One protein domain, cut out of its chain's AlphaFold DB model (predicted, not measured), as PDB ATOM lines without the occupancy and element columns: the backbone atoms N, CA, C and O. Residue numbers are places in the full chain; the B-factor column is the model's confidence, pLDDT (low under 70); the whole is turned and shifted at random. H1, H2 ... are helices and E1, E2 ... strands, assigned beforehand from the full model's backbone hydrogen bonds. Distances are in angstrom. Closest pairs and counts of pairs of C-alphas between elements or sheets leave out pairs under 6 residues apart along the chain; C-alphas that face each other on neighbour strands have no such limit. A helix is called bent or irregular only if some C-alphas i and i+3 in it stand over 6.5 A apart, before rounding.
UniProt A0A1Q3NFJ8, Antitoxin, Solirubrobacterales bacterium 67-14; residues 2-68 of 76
ATOM      1  N   ARG A   2     -37.082  51.226  42.064       80.81
ATOM      2  CA  ARG A   2     -35.658  50.818  42.132       80.81
ATOM      3  C   ARG A   2     -35.255  49.774  41.078       80.81
ATOM      4  O   ARG A   2     -34.159  49.859  40.537       80.81
ATOM      5  N   GLU A   3     -36.132  48.820  40.781       81.06
ATOM      6  CA  GLU A   3     -35.890  47.777  39.777       81.06
ATOM      7  C   GLU A   3     -35.752  48.353  38.367       81.06
ATOM      8  O   GLU A   3     -34.730  48.128  37.735       81.06
ATOM      9  N   LEU A   4     -36.699  49.187  37.922       83.31
ATOM     10  CA  LEU A   4     -36.626  49.843  36.611       83.31
ATOM     11  C   LEU A   4     -35.328  50.649  36.443       83.31
ATOM     12  O   LEU A   4     -34.694  50.594  35.395       83.31
ATOM     13  N   ARG A   5     -34.891  51.353  37.494       84.69
ATOM     14  CA  ARG A   5     -33.631  52.111  37.469       84.69
ATOM     15  C   ARG A   5     -32.403  51.208  37.345       84.69
ATOM     16  O   ARG A   5     -31.448  51.567  36.668       84.69
ATOM     17  N   ASN A   6     -32.405  50.070  38.033       90.00
ATOM     18  CA  ASN A   6     -31.220  49.221  38.162       90.00
ATOM     19  C   ASN A   6     -31.163  48.099  37.112       90.00
ATOM     20  O   ASN A   6     -30.095  47.552  36.863       90.00
ATOM     21  N   GLN A   7     -32.305  47.722  36.541       91.50
ATOM     22  CA  GLN A   7     -32.480  46.571  35.653       91.50
ATOM     23  C   GLN A   7     -33.409  46.899  34.473       91.50
ATOM     24  O   GLN A   7     -34.054  46.008  33.924       91.50
ATOM     25  N   GLY A   8     -33.466  48.169  34.060       91.38
ATOM     26  CA  GLY A   8     -34.383  48.642  33.019       91.38
ATOM     27  C   GLY A   8     -34.318  47.844  31.717       91.38
ATOM     28  O   GLY A   8     -35.360  47.555  31.146       91.38
ATOM     29  N   GLY A   9     -33.128  47.392  31.301       94.56
ATOM     30  CA  GLY A   9     -32.978  46.516  30.132       94.56
ATOM     31  C   GLY A   9     -33.782  45.217  30.255       94.56
ATOM     32  O   GLY A   9     -34.603  44.924  29.397       94.56
ATOM     33  N   LYS A  10     -33.656  44.502  31.383       95.56
ATOM     34  CA  LYS A  10     -34.407  43.257  31.632       95.56
ATOM     35  C   LYS A  10     -35.915  43.488  31.715       95.56
ATOM     36  O   LYS A  10     -36.693  42.633  31.304       95.56
ATOM     37  N   VAL A  11     -36.326  44.630  32.266       95.00
ATOM     38  CA  VAL A  11     -37.740  45.027  32.306       95.00
ATOM     39  C   VAL A  11     -38.266  45.238  30.883       95.00
ATOM     40  O   VAL A  11     -39.328  44.724  30.550       95.00
ATOM     41  N   LEU A  12     -37.512  45.930  30.025       95.00
ATOM     42  CA  LEU A  12     -37.892  46.143  28.629       95.00
ATOM     43  C   LEU A  12     -37.904  44.842  27.817       95.00
ATOM     44  O   LEU A  12     -38.827  44.658  27.029       95.00
ATOM     45  N   ASP A  13     -36.964  43.921  28.046       96.12
ATOM     46  CA  ASP A  13     -36.939  42.614  27.375       96.12
ATOM     47  C   ASP A  13     -38.212  41.806  27.668       96.12
ATOM     48  O   ASP A  13     -38.839  41.256  26.761       96.12
ATOM     49  N   ARG A  14     -38.643  41.783  28.934       95.19
ATOM     50  CA  ARG A  14     -39.894  41.136  29.361       95.19
ATOM     51  C   ARG A  14     -41.122  41.779  28.722       95.19
ATOM     52  O   ARG A  14     -41.990  41.086  28.193       95.19
ATOM     53  N   VAL A  15     -41.170  43.111  28.706       96.44
ATOM     54  CA  VAL A  15     -42.249  43.851  28.038       96.44
ATOM     55  C   VAL A  15     -42.255  43.549  26.541       96.44
ATOM     56  O   VAL A  15     -43.309  43.308  25.965       96.44
ATOM     57  N   GLN A  16     -41.092  43.467  25.895       94.50
ATOM     58  CA  GLN A  16     -40.985  43.101  24.483       94.50
ATOM     59  C   GLN A  16     -41.471  41.667  24.206       94.50
ATOM     60  O   GLN A  16     -41.980  41.397  23.118       94.50
ATOM     61  N   GLN A  17     -41.377  40.768  25.188       94.31
ATOM     62  CA  GLN A  17     -41.905  39.400  25.119       94.31
ATOM     63  C   GLN A  17     -43.418  39.301  25.359       94.31
ATOM     64  O   GLN A  17     -43.988  38.227  25.175       94.31
ATOM     65  N   GLY A  18     -44.090  40.400  25.707       93.12
ATOM     66  CA  GLY A  18     -45.545  40.433  25.858       93.12
ATOM     67  C   GLY A  18     -46.034  40.782  27.258       93.12
ATOM     68  O   GLY A  18     -47.241  40.942  27.432       93.12
ATOM     69  N   GLU A  19     -45.141  40.917  28.238       95.25
ATOM     70  CA  GLU A  19     -45.536  41.220  29.611       95.25
ATOM     71  C   GLU A  19     -46.012  42.676  29.763       95.25
ATOM     72  O   GLU A  19     -45.421  43.605  29.212       95.25
ATOM     73  N   GLN A  20     -47.080  42.885  30.534       96.12
ATOM     74  CA  GLN A  20     -47.505  44.211  30.980       96.12
ATOM     75  C   GLN A  20     -47.024  44.426  32.411       96.12
ATOM     76  O   GLN A  20     -47.284  43.602  33.282       96.12
ATOM     77  N   ILE A  21     -46.343  45.544  32.654       95.44
ATOM     78  CA  ILE A  21     -45.743  45.844  33.955       95.44
ATOM     79  C   ILE A  21     -46.305  47.162  34.475       95.44
ATOM     80  O   ILE A  21     -46.207  48.191  33.804       95.44
ATOM     81  N   VAL A  22     -46.850  47.133  35.689       95.81
ATOM     82  CA  VAL A  22     -47.262  48.331  36.426       95.81
ATOM     83  C   VAL A  22     -46.061  48.877  37.192       95.81
ATOM     84  O   VAL A  22     -45.309  48.142  37.835       95.81
ATOM     85  N   ILE A  23     -45.845  50.182  37.090       94.31
ATOM     86  CA  ILE A  23     -44.790  50.889  37.800       94.31
ATOM     87  C   ILE A  23     -45.411  51.579  39.005       94.31
ATOM     88  O   ILE A  23     -46.165  52.536  38.857       94.31
ATOM     89  N   THR A  24     -44.987  51.149  40.190       93.94
ATOM     90  CA  THR A  24     -45.420  51.724  41.467       93.94
ATOM     91  C   THR A  24     -44.317  52.598  42.087       93.94
ATOM     92  O   THR A  24     -43.108  52.276  42.038       93.94
ATOM     93  N   ARG A  25     -44.726  53.714  42.697       92.56
ATOM     94  CA  ARG A  25     -43.910  54.616  43.521       92.56
ATOM     95  C   ARG A  25     -44.641  54.857  44.841       92.56
ATOM     96  O   ARG A  25     -45.768  55.317  44.837       92.56
ATOM     97  N   ASP A  26     -43.977  54.549  45.952       93.25
ATOM     98  CA  ASP A  26     -44.504  54.770  47.306       93.25
ATOM     99  C   ASP A  26     -45.886  54.128  47.551       93.25
ATOM    100  O   ASP A  26     -46.711  54.656  48.285       93.25
ATOM    101  N   GLY A  27     -46.120  52.963  46.936       92.31
ATOM    102  CA  GLY A  27     -47.384  52.222  47.025       92.31
ATOM    103  C   GLY A  27     -48.449  52.647  46.012       92.31
ATOM    104  O   GLY A  27     -49.430  51.932  45.868       92.31
ATOM    105  N   GLU A  28     -48.223  53.739  45.279       96.06
ATOM    106  CA  GLU A  28     -49.147  54.264  44.274       96.06
ATOM    107  C   GLU A  28     -48.720  53.873  42.855       96.06
ATOM    108  O   GLU A  28     -47.535  53.961  42.498       96.06
ATOM    109  N   ASP A  29     -49.679  53.470  42.029       96.25
ATOM    110  CA  ASP A  29     -49.441  53.168  40.622       96.25
ATOM    111  C   ASP A  29     -49.281  54.461  39.821       96.25
ATOM    112  O   ASP A  29     -50.144  55.334  39.815       96.25
ATOM    113  N   VAL A  30     -48.145  54.599  39.136       96.06
ATOM    114  CA  VAL A  30     -47.775  55.854  38.460       96.06
ATOM    115  C   VAL A  30     -47.628  55.724  36.951       96.06
ATOM    116  O   VAL A  30     -47.643  56.737  36.253       96.06
ATOM    117  N   ALA A  31     -47.439  54.510  36.428       95.19
ATOM    118  CA  ALA A  31     -47.346  54.260  34.993       95.19
ATOM    119  C   ALA A  31     -47.527  52.775  34.663       95.19
ATOM    120  O   ALA A  31     -47.368  51.907  35.518       95.19
ATOM    121  N   GLU A  32     -47.750  52.487  33.385       96.31
ATOM    122  CA  GLU A  32     -47.732  51.132  32.840       96.31
ATOM    123  C   GLU A  32     -46.756  51.047  31.666       96.31
ATOM    124  O   GLU A  32     -46.690  51.940  30.818       96.31
ATOM    125  N   LEU A  33     -46.020  49.940  31.593       95.81
ATOM    126  CA  LEU A  33     -45.279  49.539  30.407       95.81
ATOM    127  C   LEU A  33     -46.031  48.414  29.715       95.81
ATOM    128  O   LEU A  33     -46.367  47.397  30.323       95.81
ATOM    129  N   ARG A  34     -46.268  48.606  28.420       96.19
ATOM    130  CA  ARG A  34     -46.902  47.627  27.544       96.19
ATOM    131  C   ARG A  34     -46.074  47.462  26.271       96.19
ATOM    132  O   ARG A  34     -45.480  48.439  25.806       96.19
ATOM    133  N   PRO A  35     -46.062  46.260  25.675       95.62
ATOM    134  CA  PRO A  35     -45.420  46.053  24.390       95.62
ATOM    135  C   PRO A  35     -46.068  46.936  23.327       95.62
ATOM    136  O   PRO A  35     -47.293  46.954  23.173       95.62
ATOM    137  N   VAL A  36     -45.244  47.618  22.533       93.00
ATOM    138  CA  VAL A  36     -45.730  48.326  21.347       93.00
ATOM    139  C   VAL A  36     -46.017  47.293  20.264       93.00
ATOM    140  O   VAL A  36     -45.106  46.717  19.667       93.00
ATOM    141  N   ARG A  37     -47.301  47.039  20.007       86.25
ATOM    142  CA  ARG A  37     -47.732  46.106  18.964       86.25
ATOM    143  C   ARG A  37     -47.800  46.829  17.625       86.25
ATOM    144  O   ARG A  37     -48.488  47.838  17.496       86.25
ATOM    145  N   LYS A  38     -47.119  46.293  16.610       83.56
ATOM    146  CA  LYS A  38     -47.368  46.699  15.222       83.56
ATOM    147  C   LYS A  38     -48.648  46.008  14.744       83.56
ATOM    148  O   LYS A  38     -48.751  44.793  14.933       83.56
ATOM    149  N   PRO A  39     -49.612  46.730  14.150       83.06
ATOM    150  CA  PRO A  39     -50.759  46.083  13.533       83.06
ATOM    151  C   PRO A  39     -50.274  45.131  12.436       83.06
ATOM    152  O   PRO A  39     -49.372  45.462  11.663       83.06
ATOM    153  N   LEU A  40     -50.843  43.926  12.400       85.62
ATOM    154  CA  LEU A  40     -50.601  42.987  11.307       85.62
ATOM    155  C   LEU A  40     -51.289  43.520  10.049       85.62
ATOM    156  O   LEU A  40     -52.450  43.922  10.109       85.62
ATOM    157  N   SER A  41     -50.586  43.503   8.915       90.50
ATOM    158  CA  SER A  41     -51.242  43.740   7.630       90.50
ATOM    159  C   SER A  41     -52.154  42.561   7.286       90.50
ATOM    160  O   SER A  41     -51.944  41.435   7.755       90.50
ATOM    161  N   ALA A  42     -53.155  42.807   6.440       90.56
ATOM    162  CA  ALA A  42     -54.015  41.744   5.934       90.56
ATOM    163  C   ALA A  42     -53.190  40.663   5.213       90.56
ATOM    164  O   ALA A  42     -53.424  39.474   5.430       90.56
ATOM    165  N   GLU A  43     -52.169  41.037   4.430       93.00
ATOM    166  CA  GLU A  43     -51.305  40.057   3.759       93.00
ATOM    167  C   GLU A  43     -50.529  39.191   4.754       93.00
ATOM    168  O   GLU A  43     -50.440  37.978   4.568       93.00
ATOM    169  N   ALA A  44     -49.995  39.788   5.825       90.12
ATOM    170  CA  ALA A  44     -49.284  39.049   6.866       90.12
ATOM    171  C   ALA A  44     -50.204  38.047   7.581       90.12
ATOM    172  O   ALA A  44     -49.774  36.943   7.926       90.12
ATOM    173  N   LEU A  45     -51.477  38.410   7.771       89.56
ATOM    174  CA  LEU A  45     -52.488  37.522   8.336       89.56
ATOM    175  C   LEU A  45     -52.780  36.343   7.398       89.56
ATOM    176  O   LEU A  45     -52.665  35.191   7.816       89.56
ATOM    177  N   TYR A  46     -53.057  36.612   6.117       91.00
ATOM    178  CA  TYR A  46     -53.284  35.563   5.117       91.00
ATOM    179  C   TYR A  46     -52.078  34.628   4.971       91.00
ATOM    180  O   TYR A  46     -52.247  33.411   4.908       91.00
ATOM    181  N   ALA A  47     -50.858  35.171   4.947       91.62
ATOM    182  CA  ALA A  47     -49.637  34.379   4.844       91.62
ATOM    183  C   ALA A  47     -49.458  33.425   6.034       91.62
ATOM    184  O   ALA A  47     -49.058  32.278   5.843       91.62
ATOM    185  N   ARG A  48     -49.793  33.868   7.254       88.69
ATOM    186  CA  ARG A  48     -49.791  33.002   8.442       88.69
ATOM    187  C   ARG A  48     -50.854  31.914   8.351       88.69
ATOM    188  O   ARG A  48     -50.547  30.754   8.603       88.69
ATOM    189  N   TRP A  49     -52.078  32.276   7.973       88.00
ATOM    190  CA  TRP A  49     -53.201  31.339   7.917       88.00
ATOM    191  C   TRP A  49     -53.033  30.238   6.873       88.00
ATOM    192  O   TRP A  49     -53.492  29.126   7.107       88.00
ATOM    193  N   ARG A  50     -52.318  30.491   5.770       88.38
ATOM    194  CA  ARG A  50     -52.030  29.457   4.759       88.38
ATOM    195  C   ARG A  50     -51.276  28.239   5.295       88.38
ATOM    196  O   ARG A  50     -51.342  27.190   4.671       88.38
ATOM    197  N   ASN A  51     -50.559  28.380   6.409       88.81
ATOM    198  CA  ASN A  51     -49.793  27.289   7.010       88.81
ATOM    199  C   ASN A  51     -50.552  26.575   8.138       88.81
ATOM    200  O   ASN A  51     -49.987  25.695   8.785       88.81
ATOM    201  N   LEU A  52     -51.799  26.970   8.416       86.44
ATOM    202  CA  LEU A  52     -52.616  26.290   9.413       86.44
ATOM    203  C   LEU A  52     -53.142  24.963   8.848       86.44
ATOM    204  O   LEU A  52     -53.479  24.891   7.663       86.44
ATOM    205  N   PRO A  53     -53.236  23.913   9.680       87.12
ATOM    206  CA  PRO A  53     -53.915  22.689   9.284       87.12
ATOM    207  C   PRO A  53     -55.390  22.973   8.980       87.12
ATOM    208  O   PRO A  53     -55.977  23.922   9.506       87.12
ATOM    209  N   ALA A  54     -56.003  22.126   8.153       87.88
ATOM    210  CA  ALA A  54     -57.451  22.143   7.997       87.88
ATOM    211  C   ALA A  54     -58.098  21.863   9.362       87.88
ATOM    212  O   ALA A  54     -57.786  20.860  10.003       87.88
ATOM    213  N   MET A  55     -58.967  22.765   9.808       86.81
ATOM    214  CA  MET A  55     -59.694  22.655  11.071       86.81
ATOM    215  C   MET A  55     -61.188  22.744  10.794       86.81
ATOM    216  O   MET A  55     -61.604  23.539   9.951       86.81
ATOM    217  N   ASP A  56     -61.978  21.953  11.517       92.75
ATOM    218  CA  ASP A  56     -63.431  22.096  11.550       92.75
ATOM    219  C   ASP A  56     -63.802  23.336  12.390       92.75
ATOM    220  O   ASP A  56     -63.547  23.345  13.602       92.75
ATOM    221  N   PRO A  57     -64.390  24.386  11.783       88.44
ATOM    222  CA  PRO A  57     -64.746  25.604  12.500       88.44
ATOM    223  C   PRO A  57     -65.776  25.375  13.609       88.44
ATOM    224  O   PRO A  57     -65.743  26.083  14.616       88.44
ATOM    225  N   GLU A  58     -66.684  24.407  13.445       94.50
ATOM    226  CA  GLU A  58     -67.727  24.138  14.436       94.50
ATOM    227  C   GLU A  58     -67.155  23.440  15.668       94.50
ATOM    228  O   GLU A  58     -67.494  23.809  16.793       94.50
ATOM    229  N   SER A  59     -66.253  22.473  15.477       92.25
ATOM    230  CA  SER A  59     -65.541  21.849  16.595       92.25
ATOM    231  C   SER A  59     -64.664  22.849  17.338       92.25
ATOM    232  O   SER A  59     -64.787  22.958  18.552       92.25
ATOM    233  N   LEU A  60     -63.849  23.637  16.623       89.44
ATOM    234  CA  LEU A  60     -62.982  24.639  17.254       89.44
ATOM    235  C   LEU A  60     -63.791  25.637  18.091       89.44
ATOM    236  O   LEU A  60     -63.375  26.016  19.182       89.44
ATOM    237  N   ARG A  61     -64.953  26.063  17.586       89.44
ATOM    238  CA  ARG A  61     -65.830  26.970  18.322       89.44
ATOM    239  C   ARG A  61     -66.369  26.335  19.603       89.44
ATOM    240  O   ARG A  61     -66.313  26.986  20.639       89.44
ATOM    241  N   ARG A  62     -66.848  25.088  19.545       91.69
ATOM    242  CA  ARG A  62     -67.334  24.370  20.735       91.69
ATOM    243  C   ARG A  62     -66.245  24.232  21.798       91.69
ATOM    244  O   ARG A  62     -66.522  24.511  22.956       91.69
ATOM    245  N   ASP A  63     -65.024  23.882  21.397       90.06
ATOM    246  CA  ASP A  63     -63.893  23.733  22.321       90.06
ATOM    247  C   ASP A  63     -63.546  25.069  23.006       90.06
ATOM    248  O   ASP A  63     -63.277  25.120  24.205       90.06
ATOM    249  N   ILE A  64     -63.575  26.178  22.254       89.75
ATOM    250  CA  ILE A  64     -63.362  27.524  22.804       89.75
ATOM    251  C   ILE A  64     -64.475  27.891  23.791       89.75
ATOM    252  O   ILE A  64     -64.173  28.381  24.880       89.75
ATOM    253  N   ASP A  65     -65.734  27.659  23.416       87.56
ATOM    254  CA  ASP A  65     -66.905  27.983  24.237       87.56
ATOM    255  C   ASP A  65     -66.953  27.140  25.530       87.56
ATOM    256  O   ASP A  65     -67.482  27.599  26.540       87.56
ATOM    257  N   GLU A  66     -66.375  25.935  25.532       88.38
ATOM    258  CA  GLU A  66     -66.237  25.094  26.730       88.38
ATOM    259  C   GLU A  66     -65.166  25.622  27.700       88.38
ATOM    260  O   GLU A  66     -65.336  25.556  28.918       88.38
ATOM    261  N   ILE A  67     -64.056  26.151  27.174       86.88
ATOM    262  CA  ILE A  67     -62.907  26.588  27.982       86.88
ATOM    263  C   ILE A  67     -63.073  28.029  28.481       86.88
ATOM    264  O   ILE A  67     -62.638  28.362  29.588       86.88
ATOM    265  N   LEU A  68     -63.652  28.912  27.668       82.38
ATOM    266  CA  LEU A  68     -63.799  30.323  28.005       82.38
ATOM    267  C   LEU A  68     -65.132  30.578  28.709       82.38
ATOM    268  O   LEU A  68     -66.182  30.656  28.071       82.38
TER     269      LEU A  68
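Overview. This is residues 2 to 68 of the 76 residues of the protein "Antitoxin" of Solirubrobacterales bacterium 67-14 (UniProt A0A1Q3NFJ8). A two-stranded hairpin, E1 and E2, with helix H1 beside it forms a small head; from it a long arm, residues 38 to 68, sticks out free with H2 and H3. The 67 printed residues hold three named helices and two named strands in the order H1 E1 E2 H2 H3, a mixed class with an antiparallel sheet, E1 - E2. The whole is extended, radius of gyration of the C-alphas 19.0 A, spanning 52 by 30 by 17 A.

Arrangement. H1, residues 2 to 16, is irregular: C-alphas 6 and 9 are 8.7 A apart. Its closest C-alphas to E1, residues 21 to 25, are Val 15 and Ile 21, 7.2 A. E1 and E2, residues 28 to 33, form an antiparallel hairpin at 148 degrees, with N 23 and O 31 within hydrogen-bond range at 2.8 A. H2, residues 42 to 49, and H3, residues 57 to 67, are apart. Each O i to N i+4 pair is within hydrogen-bond range in H2 and H3, and 9 of 11 in H1.

Along the chain. H1 begins at C-alpha 2 (-35.658, 50.818, 42.132) and measures 20.0 A, E1 13.1 A, E2 15.2 A, H2 10.6 A. H3, 15.6 A, ends at C-alpha 67 (-62.907, 26.588, 27.982).

Size, cuts and confidence. The C-alphas farthest apart, Asp 26 and Ala 54, are 52.7 A apart. The printed part has no cut and no long link; no printed residue is under 70 in pLDDT.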